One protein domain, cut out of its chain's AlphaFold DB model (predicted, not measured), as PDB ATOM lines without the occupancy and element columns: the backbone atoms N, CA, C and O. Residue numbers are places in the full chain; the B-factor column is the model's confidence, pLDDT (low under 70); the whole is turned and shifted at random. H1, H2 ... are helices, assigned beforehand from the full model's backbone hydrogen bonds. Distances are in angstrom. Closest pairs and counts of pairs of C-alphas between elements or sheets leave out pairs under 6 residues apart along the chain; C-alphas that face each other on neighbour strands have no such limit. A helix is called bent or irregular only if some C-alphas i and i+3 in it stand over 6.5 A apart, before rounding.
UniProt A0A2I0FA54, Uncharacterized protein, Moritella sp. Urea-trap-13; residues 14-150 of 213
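Overview. This is residues 14 to 150 of the 213 residues of an uncharacterized protein of Moritella sp. Urea-trap-13 (UniProt A0A2I0FA54). A long helix, H7, runs through the middle of a compact helical body: the hairpin of H1 and H2 packs on one side of it, H3 packs on another, and H4 crosses its first part at a right angle. H8 packs on H2 and H3 at one end of the body, H5 packs on H4 towards the other end, and the short H6 lies at the rim near H4. The printed part has 137 residues with eight named helices, H1 to H8 in order along the chain, and no named strand; the class is all helix. The whole is compact, with a radius of gyration of the C-alphas of 13.4 A, and spans 37 by 32 by 27 A.

Along the chain. H1, residues 14 to 22, begins with C-alpha 14 at (-144.273, -14.193, -154.640) and is 13.0 A long. H2, residues 27 to 37, is 15.6 A long, and H3, residues 41 to 58, is 25.2 A long. H4, residues 67 to 79, measures 18.6 A, H5, residues 91 to 100, 14.1 A, and H6, residues 105 to 110, 9.1 A. H7, residues 113 to 132, is the longest at 28.3 A and begins with C-alpha 113 at (-148.918, -21.953, -148.257). H8, residues 137 to 145, is 13.9 A long and ends with C-alpha 145 at (-160.582, -31.476, -161.261); it is irregular, with C-alphas 138 and 141 7.3 A apart.

Arrangement. H4 and H7 are the hubs, touching four helices each. H7 touches H1 at a shallow tilt of 24 degrees, the same way, the closest C-alphas being those of Val 18 and Ala 119, 5.5 A apart. It touches H2 at a shallow tilt of 32 degrees, opposite ways; the closest C-alphas, of Ala 29 and Ala 126, are 5.7 A apart. It touches H3 at 37 degrees, only just a steep tilt, with the C-alphas of Ala 48 and Ser 121 closest at 5.2 A. With residues 113 to 121 alone it touches H4, about perpendicular at 89 degrees; the closest C-alphas, of Gly 71 and Lys 116, are 4.1 A apart. H8 touches H3, closest at the C-alphas of Gly 43 and Ala 144, 4.7 A. H5 touches H4, closest at the C-alphas of Lys 73 and Ile 98, 5.9 A. In H3, H4, H5 and H7 every O i to N i+4 pair is within hydrogen-bond range; the counts are 6 of 7 in H2, 3 of 5 in H8, 2 of 5 in H1 and 0 of 2 in H6, where O i to N i+3 pairs within range number 4 of 6 in H1 and 2 of 3 in H6.

Size, cuts and confidence. The two C-alphas farthest apart, those of Met 80 and Phe 149, are 38.7 A apart. The printed part has no cut, and its one long link, of 11 residues, joins H4 to H5. The mean pLDDT of the printed part is 85.6, and residues 14 to 29 are under 70.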
ATOM      1  N   ALA A  14    -144.860 -12.874-154.438       44.09
ATOM      2  CA  ALA A  14    -144.273 -14.193-154.640       44.09
ATOM      3  C   ALA A  14    -144.539 -14.805-156.032       44.09
ATOM      4  O   ALA A  14    -143.651 -15.411-156.612       44.09
ATOM      5  N   CYS A  15    -145.710 -14.613-156.648       50.09
ATOM      6  CA  CYS A  15    -145.952 -15.113-158.013       50.09
ATOM      7  C   CYS A  15    -145.090 -14.392-159.065       50.09
ATOM      8  O   CYS A  15    -144.698 -14.989-160.068       50.09
ATOM      9  N   SER A  16    -144.788 -13.109-158.845       52.12
ATOM     10  CA  SER A  16    -143.868 -12.353-159.705       52.12
ATOM     11  C   SER A  16    -142.417 -12.772-159.500       52.12
ATOM     12  O   SER A  16    -141.653 -12.723-160.459       52.12
ATOM     13  N   SER A  17    -142.061 -13.198-158.284       53.69
ATOM     14  CA  SER A  17    -140.728 -13.709-157.982       53.69
ATOM     15  C   SER A  17    -140.530 -15.085-158.638       53.69
ATOM     16  O   SER A  17    -139.637 -15.284-159.447       53.69
ATOM     17  N   VAL A  18    -141.457 -16.027-158.470       58.78
ATOM     18  CA  VAL A  18    -141.302 -17.382-159.035       58.78
ATOM     19  C   VAL A  18    -141.096 -17.377-160.559       58.78
ATOM     20  O   VAL A  18    -140.354 -18.205-161.087       58.78
ATOM     21  N   CYS A  19    -141.692 -16.414-161.274       59.50
ATOM     22  CA  CYS A  19    -141.358 -16.165-162.675       59.50
ATOM     23  C   CYS A  19    -139.860 -15.873-162.855       59.50
ATOM     24  O   CYS A  19    -139.228 -16.538-163.669       59.50
ATOM     25  N   SER A  20    -139.283 -14.937-162.092       61.78
ATOM     26  CA  SER A  20    -137.854 -14.601-162.123       61.78
ATOM     27  C   SER A  20    -136.908 -15.704-161.664       61.78
ATOM     28  O   SER A  20    -135.793 -15.785-162.181       61.78
ATOM     29  N   ALA A  21    -137.344 -16.607-160.782       60.81
ATOM     30  CA  ALA A  21    -136.546 -17.769-160.388       60.81
ATOM     31  C   ALA A  21    -136.186 -18.678-161.579       60.81
ATOM     32  O   ALA A  21    -135.138 -19.323-161.556       60.81
ATOM     33  N   VAL A  22    -137.022 -18.702-162.623       65.19
ATOM     34  CA  VAL A  22    -136.869 -19.566-163.810       65.19
ATOM     35  C   VAL A  22    -136.730 -18.745-165.114       65.19
ATOM     36  O   VAL A  22    -136.555 -19.312-166.197       65.19
ATOM     37  N   SER A  23    -136.812 -17.404-165.060       56.12
ATOM     38  CA  SER A  23    -136.949 -16.562-166.261       56.12
ATOM     39  C   SER A  23    -135.637 -16.197-166.955       56.12
ATOM     40  O   SER A  23    -135.247 -15.031-166.996       56.12
ATOM     41  N   SER A  24    -135.128 -17.138-167.734       47.94
ATOM     42  CA  SER A  24    -134.631 -16.788-169.070       47.94
ATOM     43  C   SER A  24    -134.961 -17.813-170.154       47.94
ATOM     44  O   SER A  24    -134.754 -17.519-171.331       47.94
ATOM     45  N   PHE A  25    -135.569 -18.959-169.809       44.16
ATOM     46  CA  PHE A  25    -135.613 -20.087-170.742       44.16
ATOM     47  C   PHE A  25    -136.961 -20.415-171.394       44.16
ATOM     48  O   PHE A  25    -136.926 -20.907-172.518       44.16
ATOM     49  N   THR A  26    -138.147 -20.119-170.834       52.41
ATOM     50  CA  THR A  26    -139.391 -20.554-171.513       52.41
ATOM     51  C   THR A  26    -140.638 -19.688-171.265       52.41
ATOM     52  O   THR A  26    -140.902 -19.203-170.167       52.41
ATOM     53  N   SER A  27    -141.482 -19.551-172.299       61.41
ATOM     54  CA  SER A  27    -142.863 -19.029-172.215       61.41
ATOM     55  C   SER A  27    -143.788 -19.907-171.359       61.41
ATOM     56  O   SER A  27    -144.939 -19.553-171.092       61.41
ATOM     57  N   THR A  28    -143.284 -21.059-170.934       64.75
ATOM     58  CA  THR A  28    -144.038 -22.122-170.299       64.75
ATOM     59  C   THR A  28    -144.200 -21.919-168.797       64.75
ATOM     60  O   THR A  28    -145.315 -22.059-168.294       64.75
ATOM     61  N   ALA A  29    -143.161 -21.431-168.109       68.94
ATOM     62  CA  ALA A  29    -143.255 -21.037-166.700       68.94
ATOM     63  C   ALA A  29    -144.344 -19.969-166.477       68.94
ATOM     64  O   ALA A  29    -145.132 -20.066-165.538       68.94
ATOM     65  N   VAL A  30    -144.469 -19.004-167.396       73.50
ATOM     66  CA  VAL A  30    -145.512 -17.961-167.351       73.50
ATOM     67  C   VAL A  30    -146.917 -18.562-167.448       73.50
ATOM     68  O   VAL A  30    -147.820 -18.157-166.712       73.50
ATOM     69  N   ASN A  31    -147.114 -19.545-168.331       77.56
ATOM     70  CA  ASN A  31    -148.400 -20.225-168.468       77.56
ATOM     71  C   ASN A  31    -148.729 -21.041-167.217       77.56
ATOM     72  O   ASN A  31    -149.847 -20.941-166.719       77.56
ATOM     73  N   LEU A  32    -147.759 -21.781-166.670       80.31
ATOM     74  CA  LEU A  32    -147.944 -22.526-165.427       80.31
ATOM     75  C   LEU A  32    -148.328 -21.603-164.274       80.31
ATOM     76  O   LEU A  32    -149.357 -21.848-163.652       80.31
ATOM     77  N   VAL A  33    -147.589 -20.511-164.045       81.94
ATOM     78  CA  VAL A  33    -147.906 -19.509-163.007       81.94
ATOM     79  C   VAL A  33    -149.335 -18.996-163.153       81.94
ATOM     80  O   VAL A  33    -150.052 -18.880-162.161       81.94
ATOM     81  N   ARG A  34    -149.785 -18.719-164.382       81.06
ATOM     82  CA  ARG A  34    -151.154 -18.255-164.631       81.06
ATOM     83  C   ARG A  34    -152.197 -19.319-164.286       81.06
ATOM     84  O   ARG A  34    -153.216 -18.984-163.681       81.06
ATOM     85  N   GLU A  35    -151.970 -20.566-164.686       81.75
ATOM     86  CA  GLU A  35    -152.903 -21.664-164.423       81.75
ATOM     87  C   GLU A  35    -152.959 -21.996-162.924       81.75
ATOM     88  O   GLU A  35    -154.048 -22.054-162.356       81.75
ATOM     89  N   VAL A  36    -151.812 -22.123-162.247       80.31
ATOM     90  CA  VAL A  36    -151.764 -22.487-160.819       80.31
ATOM     91  C   VAL A  36    -152.071 -21.310-159.886       80.31
ATOM     92  O   VAL A  36    -152.693 -21.486-158.839       80.31
ATOM     93  N   GLY A  37    -151.704 -20.085-160.267       77.06
ATOM     94  CA  GLY A  37    -151.883 -18.883-159.449       77.06
ATOM     95  C   GLY A  37    -153.348 -18.481-159.271       77.06
ATOM     96  O   GLY A  37    -153.722 -17.941-158.227       77.06
ATOM     97  N   ASN A  38    -154.208 -18.804-160.239       76.69
ATOM     98  CA  ASN A  38    -155.647 -18.532-160.166       76.69
ATOM     99  C   ASN A  38    -156.438 -19.606-159.401       76.69
ATOM    100  O   ASN A  38    -157.631 -19.425-159.155       76.69
ATOM    101  N   MET A  39    -155.801 -20.709-158.995       80.88
ATOM    102  CA  MET A  39    -156.484 -21.799-158.302       80.88
ATOM    103  C   MET A  39    -156.734 -21.504-156.820       80.88
ATOM    104  O   MET A  39    -156.006 -20.756-156.151       80.88
ATOM    105  N   ALA A  40    -157.790 -22.134-156.300       86.25
ATOM    106  CA  ALA A  40    -157.989 -22.301-154.868       86.25
ATOM    107  C   ALA A  40    -156.919 -23.244-154.295       86.25
ATOM    108  O   ALA A  40    -156.430 -24.126-155.000       86.25
ATOM    109  N   VAL A  41    -156.590 -23.087-153.009       84.62
ATOM    110  CA  VAL A  41    -155.517 -23.853-152.345       84.62
ATOM    111  C   VAL A  41    -155.724 -25.366-152.466       84.62
ATOM    112  O   VAL A  41    -154.776 -26.085-152.747       84.62
ATOM    113  N   GLU A  42    -156.957 -25.860-152.331       85.50
ATOM    114  CA  GLU A  42    -157.260 -27.294-152.469       85.50
ATOM    115  C   GLU A  42    -156.952 -27.830-153.875       85.50
ATOM    116  O   GLU A  42    -156.299 -28.862-154.016       85.50
ATOM    117  N   GLY A  43    -157.358 -27.104-154.923       86.69
ATOM    118  CA  GLY A  43    -157.036 -27.466-156.306       86.69
ATOM    119  C   GLY A  43    -155.534 -27.387-156.579       86.69
ATOM    120  O   GLY A  43    -154.972 -28.272-157.221       86.69
ATOM    121  N   LEU A  44    -154.870 -26.374-156.020       89.00
ATOM    122  CA  LEU A  44    -153.425 -26.209-156.121       89.00
ATOM    123  C   LEU A  44    -152.663 -27.358-155.454       89.00
ATOM    124  O   LEU A  44    -151.697 -27.834-156.033       89.00
ATOM    125  N   LYS A  45    -153.101 -27.844-154.286       90.56
ATOM    126  CA  LYS A  45    -152.502 -29.020-153.631       90.56
ATOM    127  C   LYS A  45    -152.553 -30.249-154.528       90.56
ATOM    128  O   LYS A  45    -151.548 -30.941-154.668       90.56
ATOM    129  N   SER A  46    -153.697 -30.501-155.162       90.81
ATOM    130  CA  SER A  46    -153.839 -31.601-156.120       90.81
ATOM    131  C   SER A  46    -152.848 -31.467-157.276       90.81
ATOM    132  O   SER A  46    -152.118 -32.411-157.568       90.81
ATOM    133  N   VAL A  47    -152.751 -30.280-157.883       91.69
ATOM    134  CA  VAL A  47    -151.804 -30.013-158.978       91.69
ATOM    135  C   VAL A  47    -150.353 -30.165-158.518       91.69
ATOM    136  O   VAL A  47    -149.582 -30.876-159.164       91.69
ATOM    137  N   ALA A  48    -149.990 -29.555-157.391       92.50
ATOM    138  CA  ALA A  48    -148.654 -29.626-156.814       92.50
ATOM    139  C   ALA A  48    -148.253 -31.079-156.551       92.50
ATOM    140  O   ALA A  48    -147.166 -31.490-156.940       92.50
ATOM    141  N   ASN A  49    -149.153 -31.893-155.994       92.38
ATOM    142  CA  ASN A  49    -148.913 -33.317-155.778       92.38
ATOM    143  C   ASN A  49    -148.653 -34.066-157.089       92.38
ATOM    144  O   ASN A  49    -147.729 -34.874-157.158       92.38
ATOM    145  N   VAL A  50    -149.434 -33.811-158.140       93.56
ATOM    146  CA  VAL A  50    -149.239 -34.460-159.447       93.56
ATOM    147  C   VAL A  50    -147.879 -34.097-160.040       93.56
ATOM    148  O   VAL A  50    -147.118 -34.995-160.409       93.56
ATOM    149  N   ILE A  51    -147.555 -32.804-160.085       94.50
ATOM    150  CA  ILE A  51    -146.291 -32.293-160.629       94.50
ATOM    151  C   ILE A  51    -145.106 -32.820-159.809       94.50
ATOM    152  O   ILE A  51    -144.163 -33.374-160.375       94.50
ATOM    153  N   CYS A  52    -145.170 -32.727-158.479       94.06
ATOM    154  CA  CYS A  52    -144.107 -33.193-157.591       94.06
ATOM    155  C   CYS A  52    -143.917 -34.709-157.675       94.06
ATOM    156  O   CYS A  52    -142.787 -35.178-157.656       94.06
ATOM    157  N   ASN A  53    -144.983 -35.497-157.836       93.31
ATOM    158  CA  ASN A  53    -144.856 -36.944-158.017       93.31
ATOM    159  C   ASN A  53    -144.110 -37.301-159.310       93.31
ATOM    160  O   ASN A  53    -143.325 -38.249-159.319       93.31
ATOM    161  N   ILE A  54    -144.311 -36.538-160.388       93.81
ATOM    162  CA  ILE A  54    -143.543 -36.713-161.629       93.81
ATOM    163  C   ILE A  54    -142.094 -36.290-161.413       93.81
ATOM    164  O   ILE A  54    -141.190 -37.041-161.770       93.81
ATOM    165  N   ALA A  55    -141.867 -35.131-160.792       94.06
ATOM    166  CA  ALA A  55    -140.528 -34.647-160.476       94.06
ATOM    167  C   ALA A  55    -139.747 -35.658-159.619       94.06
ATOM    168  O   ALA A  55    -138.590 -35.950-159.911       94.06
ATOM    169  N   LYS A  56    -140.402 -36.274-158.627       94.00
ATOM    170  CA  LYS A  56    -139.854 -37.364-157.807       94.00
ATOM    171  C   LYS A  56    -139.550 -38.609-158.635       94.00
ATOM    172  O   LYS A  56    -138.466 -39.171-158.522       94.00
ATOM    173  N   ALA A  57    -140.466 -39.019-159.511       92.50
ATOM    174  CA  ALA A  57    -140.259 -40.166-160.397       92.50
ATOM    175  C   ALA A  57    -139.115 -39.960-161.411       92.50
ATOM    176  O   ALA A  57    -138.531 -40.939-161.872       92.50
ATOM    177  N   LEU A  58    -138.803 -38.709-161.759       92.19
ATOM    178  CA  LEU A  58    -137.697 -38.330-162.643       92.19
ATOM    179  C   LEU A  58    -136.391 -38.020-161.895       92.19
ATOM    180  O   LEU A  58    -135.362 -37.828-162.534       92.19
ATOM    181  N   GLY A  59    -136.415 -37.988-160.560       91.75
ATOM    182  CA  GLY A  59    -135.251 -37.658-159.732       91.75
ATOM    183  C   GLY A  59    -134.937 -36.161-159.629       91.75
ATOM    184  O   GLY A  59    -133.881 -35.797-159.119       91.75
ATOM    185  N   PHE A  60    -135.837 -35.285-160.079       92.56
ATOM    186  CA  PHE A  60    -135.688 -33.827-159.965       92.56
ATOM    187  C   PHE A  60    -135.914 -33.348-158.525       92.56
ATOM    188  O   PHE A  60    -135.247 -32.429-158.048       92.56
ATOM    189  N   MET A  61    -136.798 -34.046-157.813       92.00
ATOM    190  CA  MET A  61    -137.135 -33.845-156.406       92.00
ATOM    191  C   MET A  61    -136.898 -35.152-155.635       92.00
ATOM    192  O   MET A  61    -137.114 -36.239-156.171       92.00
ATOM    193  N   GLN A  62    -136.450 -35.077-154.386       89.94
ATOM    194  CA  GLN A  62    -136.288 -36.248-153.521       89.94
ATOM    195  C   GLN A  62    -137.654 -36.736-153.026       89.94
ATOM    196  O   GLN A  62    -138.612 -35.973-152.915       89.94
ATOM    197  N   VAL A  63    -137.770 -38.032-152.738       86.81
ATOM    198  CA  VAL A  63    -139.063 -38.658-152.407       86.81
ATOM    199  C   VAL A  63    -139.658 -38.097-151.110       86.81
ATOM    200  O   VAL A  63    -140.877 -37.938-151.012       86.81
ATOM    201  N   ASP A  64    -138.801 -37.763-150.153       88.69
ATOM    202  CA  ASP A  64    -139.109 -37.216-148.832       88.69
ATOM    203  C   ASP A  64    -139.187 -35.683-148.788       88.69
ATOM    204  O   ASP A  64    -139.638 -35.143-147.782       88.69
ATOM    205  N   GLU A  65    -138.815 -34.980-149.865       90.06
ATOM    206  CA  GLU A  65    -138.971 -33.524-149.935       90.06
ATOM    207  C   GLU A  65    -140.461 -33.139-149.914       90.06
ATOM    208  O   GLU A  65    -141.291 -33.700-150.648       90.06
ATOM    209  N   ASP A  66    -140.785 -32.155-149.077       92.62
ATOM    210  CA  ASP A  66    -142.108 -31.548-148.993       92.62
ATOM    211  C   ASP A  66    -142.243 -30.387-150.003       92.62
ATOM    212  O   ASP A  66    -141.345 -29.541-150.091       92.62
ATOM    213  N   PRO A  67    -143.340 -30.318-150.785       93.31
ATOM    214  CA  PRO A  67    -143.535 -29.252-151.764       93.31
ATOM    215  C   PRO A  67    -143.559 -27.840-151.167       93.31
ATOM    216  O   PRO A  67    -143.063 -26.908-151.803       93.31
ATOM    217  N   GLU A  68    -144.117 -27.649-149.968       93.12
ATOM    218  CA  GLU A  68    -144.168 -26.330-149.332       93.12
ATOM    219  C   GLU A  68    -142.783 -25.901-148.847       93.12
ATOM    220  O   GLU A  68    -142.392 -24.753-149.055       93.12
ATOM    221  N   GLU A  69    -142.010 -26.814-148.256       94.25
ATOM    222  CA  GLU A  69    -140.634 -26.531-147.828       94.25
ATOM    223  C   GLU A  69    -139.719 -26.193-149.011       94.25
ATOM    224  O   GLU A  69    -138.924 -25.250-148.942       94.25
ATOM    225  N   VAL A  70    -139.834 -26.939-150.114       94.38
ATOM    226  CA  VAL A  70    -139.085 -26.652-151.347       94.38
ATOM    227  C   VAL A  70    -139.519 -25.310-151.934       94.38
ATOM    228  O   VAL A  70    -138.667 -24.507-152.313       94.38
ATOM    229  N   GLY A  71    -140.822 -25.028-151.958       92.69
ATOM    230  CA  GLY A  71    -141.365 -23.748-152.407       92.69
ATOM    231  C   GLY A  71    -140.874 -22.549-151.594       92.69
ATOM    232  O   GLY A  71    -140.496 -21.528-152.164       92.69
ATOM    233  N   ASP A  72    -140.822 -22.686-150.271       93.69
ATOM    234  CA  ASP A  72    -140.314 -21.657-149.359       93.69
ATOM    235  C   ASP A  72    -138.831 -21.356-149.619       93.69
ATOM    236  O   ASP A  72    -138.426 -20.197-149.748       93.69
ATOM    237  N   LYS A  73    -138.021 -22.410-149.795       94.56
ATOM    238  CA  LYS A  73    -136.612 -22.277-150.183       94.56
ATOM    239  C   LYS A  73    -136.461 -21.579-151.529       94.56
ATOM    240  O   LYS A  73    -135.615 -20.702-151.628       94.56
ATOM    241  N   ILE A  74    -137.268 -21.931-152.532       92.56
ATOM    242  CA  ILE A  74    -137.242 -21.294-153.860       92.56
ATOM    243  C   ILE A  74    -137.480 -19.788-153.738       92.56
ATOM    244  O   ILE A  74    -136.651 -19.011-154.207       92.56
ATOM    245  N   ILE A  75    -138.566 -19.380-153.072       90.94
ATOM    246  CA  ILE A  75    -138.945 -17.965-152.936       90.94
ATOM    247  C   ILE A  75    -137.832 -17.177-152.236       90.94
ATOM    248  O   ILE A  75    -137.389 -16.142-152.725       90.94
ATOM    249  N   GLN A  76    -137.339 -17.678-151.103       92.25
ATOM    250  CA  GLN A  76    -136.329 -16.957-150.330       92.25
ATOM    251  C   GLN A  76    -134.938 -16.977-150.982       92.25
ATOM    252  O   GLN A  76    -134.190 -16.005-150.862       92.25
ATOM    253  N   ALA A  77    -134.571 -18.057-151.674       90.56
ATOM    254  CA  ALA A  77    -133.308 -18.142-152.403       90.56
ATOM    255  C   ALA A  77    -133.275 -17.146-153.565       90.56
ATOM    256  O   ALA A  77    -132.257 -16.491-153.805       90.56
ATOM    257  N   GLU A  78    -134.405 -16.973-154.239       87.94
ATOM    258  CA  GLU A  78    -134.557 -16.009-155.315       87.94
ATOM    259  C   GLU A  78    -134.414 -14.558-154.831       87.94
ATOM    260  O   GLU A  78    -133.720 -13.767-155.471       87.94
ATOM    261  N   GLU A  79    -134.963 -14.213-153.658       86.12
ATOM    262  CA  GLU A  79    -134.741 -12.900-153.024       86.12
ATOM    263  C   GLU A  79    -133.250 -12.610-152.769       86.12
ATOM    264  O   GLU A  79    -132.834 -11.450-152.709       86.12
ATOM    265  N   MET A  80    -132.439 -13.663-152.641       86.06
ATOM    266  CA  MET A  80    -130.983 -13.599-152.483       86.06
ATOM    267  C   MET A  80    -130.223 -13.688-153.817       86.06
ATOM    268  O   MET A  80    -128.991 -13.714-153.820       86.06
ATOM    269  N   GLY A  81    -130.934 -13.709-154.948       86.38
ATOM    270  CA  GLY A  81    -130.373 -13.756-156.298       86.38
ATOM    271  C   GLY A  81    -130.035 -15.159-156.806       86.38
ATOM    272  O   GLY A  81    -129.355 -15.272-157.825       86.38
ATOM    273  N   ILE A  82    -130.485 -16.217-156.125       88.69
ATOM    274  CA  ILE A  82    -130.328 -17.600-156.589       88.69
ATOM    275  C   ILE A  82    -131.493 -17.927-157.524       88.69
ATOM    276  O   ILE A  82    -132.601 -18.245-157.098       88.69
ATOM    277  N   THR A  83    -131.220 -17.863-158.819       88.56
ATOM    278  CA  THR A  83    -132.154 -18.207-159.897       88.56
ATOM    279  C   THR A  83    -131.546 -19.266-160.812       88.56
ATOM    280  O   THR A  83    -130.333 -19.513-160.776       88.56
ATOM    281  N   LEU A  84    -132.361 -19.878-161.668       86.69
ATOM    282  CA  LEU A  84    -131.873 -20.770-162.716       86.69
ATOM    283  C   LEU A  84    -130.854 -20.058-163.626       86.69
ATOM    284  O   LEU A  84    -129.830 -20.637-163.983       86.69
ATOM    285  N   ASP A  85    -131.068 -18.772-163.908       86.19
ATOM    286  CA  ASP A  85    -130.155 -17.942-164.704       86.19
ATOM    287  C   ASP A  85    -128.803 -17.750-164.014       86.19
ATOM    288  O   ASP A  85    -127.754 -17.859-164.651       86.19
ATOM    289  N   SER A  86    -128.809 -17.521-162.694       87.94
ATOM    290  CA  SER A  86    -127.577 -17.458-161.890       87.94
ATOM    291  C   SER A  86    -126.808 -18.787-161.891       87.94
ATOM    292  O   SER A  86    -125.603 -18.818-161.638       87.94
ATOM    293  N   CYS A  87    -127.502 -19.882-162.214       87.12
ATOM    294  CA  CYS A  87    -126.950 -21.221-162.374       87.12
ATOM    295  C   CYS A  87    -126.665 -21.585-163.841       87.12
ATOM    296  O   CYS A  87    -126.390 -22.746-164.112       87.12
ATOM    297  N   GLU A  88    -126.684 -20.623-164.769       87.69
ATOM    298  CA  GLU A  88    -126.421 -20.834-166.204       87.69
ATOM    299  C   GLU A  88    -127.405 -21.806-166.885       87.69
ATOM    300  O   GLU A  88    -127.051 -22.479-167.851       87.69
ATOM    301  N   GLY A  89    -128.647 -21.893-166.397       85.00
ATOM    302  CA  GLY A  89    -129.645 -22.829-166.931       85.00
ATOM    303  C   GLY A  89    -129.518 -24.260-166.394       85.00
ATOM    304  O   GLY A  89    -130.299 -25.127-166.777       85.00
ATOM    305  N   ASP A  90    -128.558 -24.526-165.506       89.06
ATOM    306  CA  ASP A  90    -128.344 -25.851-164.928       89.06
ATOM    307  C   ASP A  90    -129.328 -26.112-163.777       89.06
ATOM    308  O   ASP A  90    -129.181 -25.597-162.662       89.06
ATOM    309  N   TYR A  91    -130.339 -26.935-164.062       89.75
ATOM    310  CA  TYR A  91    -131.348 -27.350-163.089       89.75
ATOM    311  C   TYR A  91    -130.779 -28.186-161.939       89.75
ATOM    312  O   TYR A  91    -131.275 -28.071-160.817       89.75
ATOM    313  N   GLU A  92    -129.758 -29.014-162.168       90.44
ATOM    314  CA  GLU A  92    -129.163 -29.830-161.102       90.44
ATOM    315  C   GLU A  92    -128.444 -28.929-160.099       90.44
ATOM    316  O   GLU A  92    -128.715 -28.994-158.895       90.44
ATOM    317  N   LYS A  93    -127.610 -28.014-160.608       92.50
ATOM    318  CA  LYS A  93    -126.913 -27.002-159.805       92.50
ATOM    319  C   LYS A  93    -127.889 -26.072-159.090       92.50
ATOM    320  O   LYS A  93    -127.697 -25.753-157.916       92.50
ATOM    321  N   TYR A  94    -128.946 -25.638-159.776       92.50
ATOM    322  CA  TYR A  94    -129.991 -24.817-159.174       92.50
ATOM    323  C   TYR A  94    -130.664 -25.547-158.008       92.50
ATOM    324  O   TYR A  94    -130.696 -25.021-156.896       92.50
ATOM    325  N   MET A  95    -131.119 -26.786-158.213       93.06
ATOM    326  CA  MET A  95    -131.778 -27.562-157.162       93.06
ATOM    327  C   MET A  95    -130.838 -27.921-156.006       93.06
ATOM    328  O   MET A  95    -131.279 -27.967-154.857       93.06
ATOM    329  N   GLU A  96    -129.545 -28.121-156.257       93.12
ATOM    330  CA  GLU A  96    -128.544 -28.260-155.194       93.12
ATOM    331  C   GLU A  96    -128.440 -26.987-154.337       93.12
ATOM    332  O   GLU A  96    -128.453 -27.065-153.103       93.12
ATOM    333  N   ASN A  97    -128.404 -25.808-154.967       93.62
ATOM    334  CA  ASN A  97    -128.400 -24.531-154.252       93.62
ATOM    335  C   ASN A  97    -129.676 -24.340-153.424       93.62
ATOM    336  O   ASN A  97    -129.584 -23.945-152.261       93.62
ATOM    337  N   ILE A  98    -130.847 -24.673-153.982       94.06
ATOM    338  CA  ILE A  98    -132.126 -24.617-153.263       94.06
ATOM    339  C   ILE A  98    -132.106 -25.543-152.046       94.06
ATOM    340  O   ILE A  98    -132.453 -25.115-150.947       94.06
ATOM    341  N   ARG A  99    -131.645 -26.790-152.184       92.88
ATOM    342  CA  ARG A  99    -131.586 -27.747-151.063       92.88
ATOM    343  C   ARG A  99    -130.724 -27.253-149.910       92.88
ATOM    344  O   ARG A  99    -131.138 -27.378-148.754       92.88
ATOM    345  N   ASN A 100    -129.566 -26.683-150.240       93.56
ATOM    346  CA  ASN A 100    -128.590 -26.157-149.288       93.56
ATOM    347  C   ASN A 100    -128.952 -24.766-148.740       93.56
ATOM    348  O   ASN A 100    -128.302 -24.286-147.803       93.56
ATOM    349  N   PHE A 101    -129.974 -24.114-149.299       94.50
ATOM    350  CA  PHE A 101    -130.413 -22.801-148.858       94.50
ATOM    351  C   PHE A 101    -131.007 -22.859-147.446       94.50
ATOM    352  O   PHE A 101    -131.839 -23.709-147.116       94.50
ATOM    353  N   LYS A 102    -130.576 -21.922-146.598       93.44
ATOM    354  CA  LYS A 102    -131.092 -21.767-145.236       93.44
ATOM    355  C   LYS A 102    -132.190 -20.714-145.235       93.44
ATOM    356  O   LYS A 102    -131.898 -19.538-145.424       93.44
ATOM    357  N   VAL A 103    -133.418 -21.157-144.990       93.19
ATOM    358  CA  VAL A 103    -134.582 -20.274-144.872       93.19
ATOM    359  C   VAL A 103    -134.510 -19.419-143.608       93.19
ATOM    360  O   VAL A 103    -134.022 -19.866-142.565       93.19
ATOM    361  N   ASP A 104    -135.015 -18.195-143.707       93.00
ATOM    362  CA  ASP A 104    -135.326 -17.328-142.577       93.00
ATOM    363  C   ASP A 104    -136.709 -17.718-142.018       93.00
ATOM    364  O   ASP A 104    -137.722 -17.511-142.696       93.00
ATOM    365  N   PRO A 105    -136.789 -18.261-140.787       92.62
ATOM    366  CA  PRO A 105    -138.051 -18.715-140.209       92.62
ATOM    367  C   PRO A 105    -139.099 -17.612-140.032       92.62
ATOM    368  O   PRO A 105    -140.288 -17.924-139.963       92.62
ATOM    369  N   GLU A 106    -138.692 -16.345-139.911       91.44
ATOM    370  CA  GLU A 106    -139.644 -15.239-139.787       91.44
ATOM    371  C   GLU A 106    -140.281 -14.929-141.142       91.44
ATOM    372  O   GLU A 106    -141.505 -14.836-141.225       91.44
ATOM    373  N   LYS A 107    -139.492 -14.919-142.223       88.38
ATOM    374  CA  LYS A 107    -140.023 -14.794-143.590       88.38
ATOM    375  C   LYS A 107    -140.914 -15.973-143.972       88.38
ATOM    376  O   LYS A 107    -141.982 -15.779-144.544       88.38
ATOM    377  N   SER A 108    -140.533 -17.190-143.586       89.62
ATOM    378  CA  SER A 108    -141.314 -18.405-143.847       89.62
ATOM    379  C   SER A 108    -142.752 -18.341-143.318       89.62
ATOM    380  O   SER A 108    -143.628 -19.008-143.872       89.62
ATOM    381  N   LYS A 109    -143.004 -17.577-142.244       89.69
ATOM    382  CA  LYS A 109    -144.348 -17.374-141.669       89.69
ATOM    383  C   LYS A 109    -145.174 -16.352-142.446       89.69
ATOM    384  O   LYS A 109    -146.399 -16.391-142.374       89.69
ATOM    385  N   GLU A 110    -144.515 -15.429-143.138       89.00
ATOM    386  CA  GLU A 110    -145.162 -14.399-143.955       89.00
ATOM    387  C   GLU A 110    -145.532 -14.928-145.346       89.00
ATOM    388  O   GLU A 110    -146.504 -14.467-145.947       89.00
ATOM    389  N   ILE A 111    -144.793 -15.923-145.843       87.62
ATOM    390  CA  ILE A 111    -145.065 -16.570-147.127       87.62
ATOM    391  C   ILE A 111    -146.244 -17.535-146.970       87.62
ATOM    392  O   ILE A 111    -146.210 -18.472-146.168       87.62
ATOM    393  N   SER A 112    -147.289 -17.326-147.772       89.69
ATOM    394  CA  SER A 112    -148.480 -18.169-147.723       89.69
ATOM    395  C   SER A 112    -148.205 -19.578-148.260       89.69
ATOM    396  O   SER A 112    -147.412 -19.766-149.181       89.69
ATOM    397  N   GLU A 113    -148.919 -20.575-147.734       90.31
ATOM    398  CA  GLU A 113    -148.918 -21.953-148.257       90.31
ATOM    399  C   GLU A 113    -149.166 -21.985-149.773       90.31
ATOM    400  O   GLU A 113    -148.480 -22.684-150.518       90.31
ATOM    401  N   LYS A 114    -150.110 -21.165-150.251       88.81
ATOM    402  CA  LYS A 114    -150.409 -21.039-151.679       88.81
ATOM    403  C   LYS A 114    -149.167 -20.642-152.476       88.81
ATOM    404  O   LYS A 114    -148.882 -21.262-153.494       88.81
ATOM    405  N   ASP A 115    -148.444 -19.627-152.020       88.00
ATOM    406  CA  ASP A 115    -147.267 -19.123-152.725       88.00
ATOM    407  C   ASP A 115    -146.153 -20.171-152.767       88.00
ATOM    408  O   ASP A 115    -145.556 -20.384-153.821       88.00
ATOM    409  N   LYS A 116    -145.942 -20.899-151.663       90.94
ATOM    410  CA  LYS A 116    -144.980 -22.012-151.600       90.94
ATOM    411  C   LYS A 116    -145.332 -23.109-152.606       90.94
ATOM    412  O   LYS A 116    -144.486 -23.531-153.394       90.94
ATOM    413  N   LEU A 117    -146.597 -23.527-152.646       91.69
ATOM    414  CA  LEU A 117    -147.061 -24.547-153.589       91.69
ATOM    415  C   LEU A 117    -146.943 -24.090-155.049       91.69
ATOM    416  O   LEU A 117    -146.552 -24.892-155.901       91.69
ATOM    417  N   VAL A 118    -147.241 -22.820-155.350       89.62
ATOM    418  CA  VAL A 118    -147.029 -22.243-156.689       89.62
ATOM    419  C   VAL A 118    -145.547 -22.286-157.052       89.62
ATOM    420  O   VAL A 118    -145.213 -22.783-158.127       89.62
ATOM    421  N   ALA A 119    -144.664 -21.830-156.161       89.56
ATOM    422  CA  ALA A 119    -143.221 -21.809-156.385       89.56
ATOM    423  C   ALA A 119    -142.671 -23.190-156.750       89.56
ATOM    424  O   ALA A 119    -142.036 -23.358-157.792       89.56
ATOM    425  N   CYS A 120    -142.987 -24.193-155.931       92.00
ATOM    426  CA  CYS A 120    -142.567 -25.564-156.184       92.00
ATOM    427  C   CYS A 120    -143.148 -26.101-157.502       92.00
ATOM    428  O   CYS A 120    -142.407 -26.610-158.342       92.00
ATOM    429  N   SER A 121    -144.454 -25.925-157.730       91.69
ATOM    430  CA  SER A 121    -145.135 -26.425-158.934       91.69
ATOM    431  C   SER A 121    -144.566 -25.836-160.222       91.69
ATOM    432  O   SER A 121    -144.453 -26.542-161.221       91.69
ATOM    433  N   VAL A 122    -144.206 -24.553-160.218       89.00
ATOM    434  CA  VAL A 122    -143.682 -23.866-161.403       89.00
ATOM    435  C   VAL A 122    -142.257 -24.308-161.706       89.00
ATOM    436  O   VAL A 122    -141.972 -24.620-162.857       89.00
ATOM    437  N   VAL A 123    -141.379 -24.391-160.700       90.25
ATOM    438  CA  VAL A 123    -139.997 -24.858-160.903       90.25
ATOM    439  C   VAL A 123    -139.983 -26.314-161.367       90.25
ATOM    440  O   VAL A 123    -139.365 -26.629-162.385       90.25
ATOM    441  N   MET A 124    -140.704 -27.193-160.663       92.88
ATOM    442  CA  MET A 124    -140.786 -28.612-161.016       92.88
ATOM    443  C   MET A 124    -141.451 -28.812-162.377       92.88
ATOM    444  O   MET A 124    -140.977 -29.601-163.191       92.88
ATOM    445  N   GLY A 125    -142.533 -28.077-162.644       91.06
ATOM    446  CA  GLY A 125    -143.218 -28.093-163.929       91.06
ATOM    447  C   GLY A 125    -142.291 -27.667-165.061       91.06
ATOM    448  O   GLY A 125    -142.139 -28.418-166.013       91.06
ATOM    449  N   ALA A 126    -141.590 -26.541-164.926       88.81
ATOM    450  CA  ALA A 126    -140.649 -26.070-165.940       88.81
ATOM    451  C   ALA A 126    -139.525 -27.083-166.214       88.81
ATOM    452  O   ALA A 126    -139.192 -27.324-167.371       88.81
ATOM    453  N   GLN A 127    -138.992 -27.739-165.179       90.81
ATOM    454  CA  GLN A 127    -137.976 -28.783-165.348       90.81
ATOM    455  C   GLN A 127    -138.520 -30.031-166.071       90.81
ATOM    456  O   GLN A 127    -137.832 -30.622-166.902       90.81
ATOM    457  N   ILE A 128    -139.768 -30.429-165.794       92.38
ATOM    458  CA  ILE A 128    -140.462 -31.506-166.526       92.38
ATOM    459  C   ILE A 128    -140.645 -31.119-167.996       92.38
ATOM    460  O   ILE A 128    -140.422 -31.936-168.889       92.38
ATOM    461  N   GLU A 129    -141.047 -29.880-168.255       89.69
ATOM    462  CA  GLU A 129    -141.273 -29.383-169.609       89.69
ATOM    463  C   GLU A 129    -139.972 -29.303-170.413       89.69
ATOM    464  O   GLU A 129    -139.974 -29.688-171.581       89.69
ATOM    465  N   GLU A 130    -138.867 -28.892-169.785       88.44
ATOM    466  CA  GLU A 130    -137.520 -28.934-170.368       88.44
ATOM    467  C   GLU A 130    -137.121 -30.377-170.719       88.44
ATOM    468  O   GLU A 130    -136.646 -30.650-171.820       88.44
ATOM    469  N   HIS A 131    -137.392 -31.331-169.821       91.00
ATOM    470  CA  HIS A 131    -137.062 -32.741-170.029       91.00
ATOM    471  C   HIS A 131    -137.819 -33.382-171.203       91.00
ATOM    472  O   HIS A 131    -137.228 -34.131-171.982       91.00
ATOM    473  N   TYR A 132    -139.121 -33.110-171.341       90.88
ATOM    474  CA  TYR A 132    -139.954 -33.707-172.398       90.88
ATOM    475  C   TYR A 132    -140.108 -32.828-173.647       90.88
ATOM    476  O   TYR A 132    -140.684 -33.273-174.642       90.88
ATOM    477  N   GLY A 133    -139.646 -31.576-173.615       88.31
ATOM    478  CA  GLY A 133    -139.836 -30.605-174.694       88.31
ATOM    479  C   GLY A 133    -141.304 -30.231-174.940       88.31
ATOM    480  O   GLY A 133    -141.669 -29.847-176.055       88.31
ATOM    481  N   THR A 134    -142.182 -30.381-173.942       87.19
ATOM    482  CA  THR A 134    -143.621 -30.100-174.071       87.19
ATOM    483  C   THR A 134    -144.210 -29.540-172.785       87.19
ATOM    484  O   THR A 134    -143.814 -29.949-171.700       87.19
ATOM    485  N   SER A 135    -145.178 -28.626-172.910       85.44
ATOM    486  CA  SER A 135    -145.821 -28.005-171.752       85.44
ATOM    487  C   SER A 135    -146.827 -28.932-171.076       85.44
ATOM    488  O   SER A 135    -147.674 -29.518-171.753       85.44
ATOM    489  N   ILE A 136    -146.806 -28.975-169.743       89.94
ATOM    490  CA  ILE A 136    -147.824 -29.643-168.920       89.94
ATOM    491  C   ILE A 136    -148.966 -28.702-168.510       89.94
ATOM    492  O   ILE A 136    -150.007 -29.172-168.047       89.94
ATOM    493  N   ALA A 137    -148.816 -27.389-168.730       87.75
ATOM    494  CA  ALA A 137    -149.819 -26.374-168.398       87.75
ATOM    495  C   ALA A 137    -151.234 -26.676-168.936       87.75
ATOM    496  O   ALA A 137    -152.186 -26.509-168.173       87.75
ATOM    497  N   PRO A 138    -151.429 -27.196-170.171       88.25
ATOM    498  CA  PRO A 138    -152.766 -27.518-170.681       88.25
ATOM    499  C   PRO A 138    -153.542 -28.557-169.856       88.25
ATOM    500  O   PRO A 138    -154.762 -28.644-169.978       88.25
ATOM    501  N   LEU A 139    -152.858 -29.354-169.027       90.31
ATOM    502  CA  LEU A 139    -153.488 -30.358-168.168       90.31
ATOM    503  C   LEU A 139    -153.681 -29.899-166.725       90.31
ATOM    504  O   LEU A 139    -154.348 -30.600-165.972       90.31
ATOM    505  N   VAL A 140    -153.164 -28.736-166.329       90.69
ATOM    506  CA  VAL A 140    -153.295 -28.226-164.956       90.69
ATOM    507  C   VAL A 140    -154.763 -28.174-164.482       90.69
ATOM    508  O   VAL A 140    -155.040 -28.691-163.396       90.69
ATOM    509  N   PRO A 141    -155.743 -27.697-165.280       88.00
ATOM    510  CA  PRO A 141    -157.156 -27.767-164.891       88.00
ATOM    511  C   PRO A 141    -157.658 -29.200-164.646       88.00
ATOM    512  O   PRO A 141    -158.457 -29.441-163.740       88.00
ATOM    513  N   MET A 142    -157.162 -30.170-165.420       89.62
ATOM    514  CA  MET A 142    -157.530 -31.583-165.293       89.62
ATOM    515  C   MET A 142    -156.926 -32.223-164.043       89.62
ATOM    516  O   MET A 142    -157.607 -32.984-163.361       89.62
ATOM    517  N   MET A 143    -155.678 -31.882-163.711       91.69
ATOM    518  CA  MET A 143    -155.013 -32.318-162.478       91.69
ATOM    519  C   MET A 143    -155.758 -31.816-161.234       91.69
ATOM    520  O   MET A 143    -155.857 -32.534-160.243       91.69
ATOM    521  N   ALA A 144    -156.327 -30.609-161.294       89.44
ATOM    522  CA  ALA A 144    -157.134 -30.058-160.208       89.44
ATOM    523  C   ALA A 144    -158.518 -30.724-160.095       89.44
ATOM    524  O   ALA A 144    -158.976 -31.010-158.990       89.44
ATOM    525  N   ARG A 145    -159.197 -30.968-161.226       87.81
ATOM    526  CA  ARG A 145    -160.582 -31.476-161.261       87.81
ATOM    527  C   ARG A 145    -160.688 -32.996-161.133       87.81
ATOM    528  O   ARG A 145    -161.670 -33.493-160.588       87.81
ATOM    529  N   MET A 146    -159.715 -33.735-161.658       89.06
ATOM    530  CA  MET A 146    -159.719 -35.200-161.726       89.06
ATOM    531  C   MET A 146    -158.371 -35.783-161.271       89.06
ATOM    532  O   MET A 146    -157.753 -36.529-162.033       89.06
ATOM    533  N   PRO A 147    -157.896 -35.482-160.048       85.69
ATOM    534  CA  PRO A 147    -156.561 -35.880-159.584       85.69
ATOM    535  C   PRO A 147    -156.344 -37.399-159.550       85.69
ATOM    536  O   PRO A 147    -155.229 -37.862-159.762       85.69
ATOM    537  N   GLU A 148    -157.404 -38.187-159.350       87.38
ATOM    538  CA  GLU A 148    -157.332 -39.656-159.385       87.38
ATOM    539  C   GLU A 148    -156.972 -40.187-160.780       87.38
ATOM    540  O   GLU A 148    -156.194 -41.139-160.927       87.38
ATOM    541  N   PHE A 149    -157.517 -39.560-161.829       89.38
ATOM    542  CA  PHE A 149    -157.199 -39.906-163.211       89.38
ATOM    543  C   PHE A 149    -155.917 -39.204-163.668       89.38
ATOM    544  O   PHE A 149    -154.963 -39.863-164.054       89.38
ATOM    545  N   PHE A 150    -155.824 -37.884-163.550       90.12
ATOM    546  CA  PHE A 150    -154.620 -37.122-163.886       90.12
ATOM    547  C   PHE A 150    -153.591 -37.143-162.755       90.12
ATOM    548  O   PHE A 150    -153.137 -36.102-162.293       90.12
TER     549      PHE A 150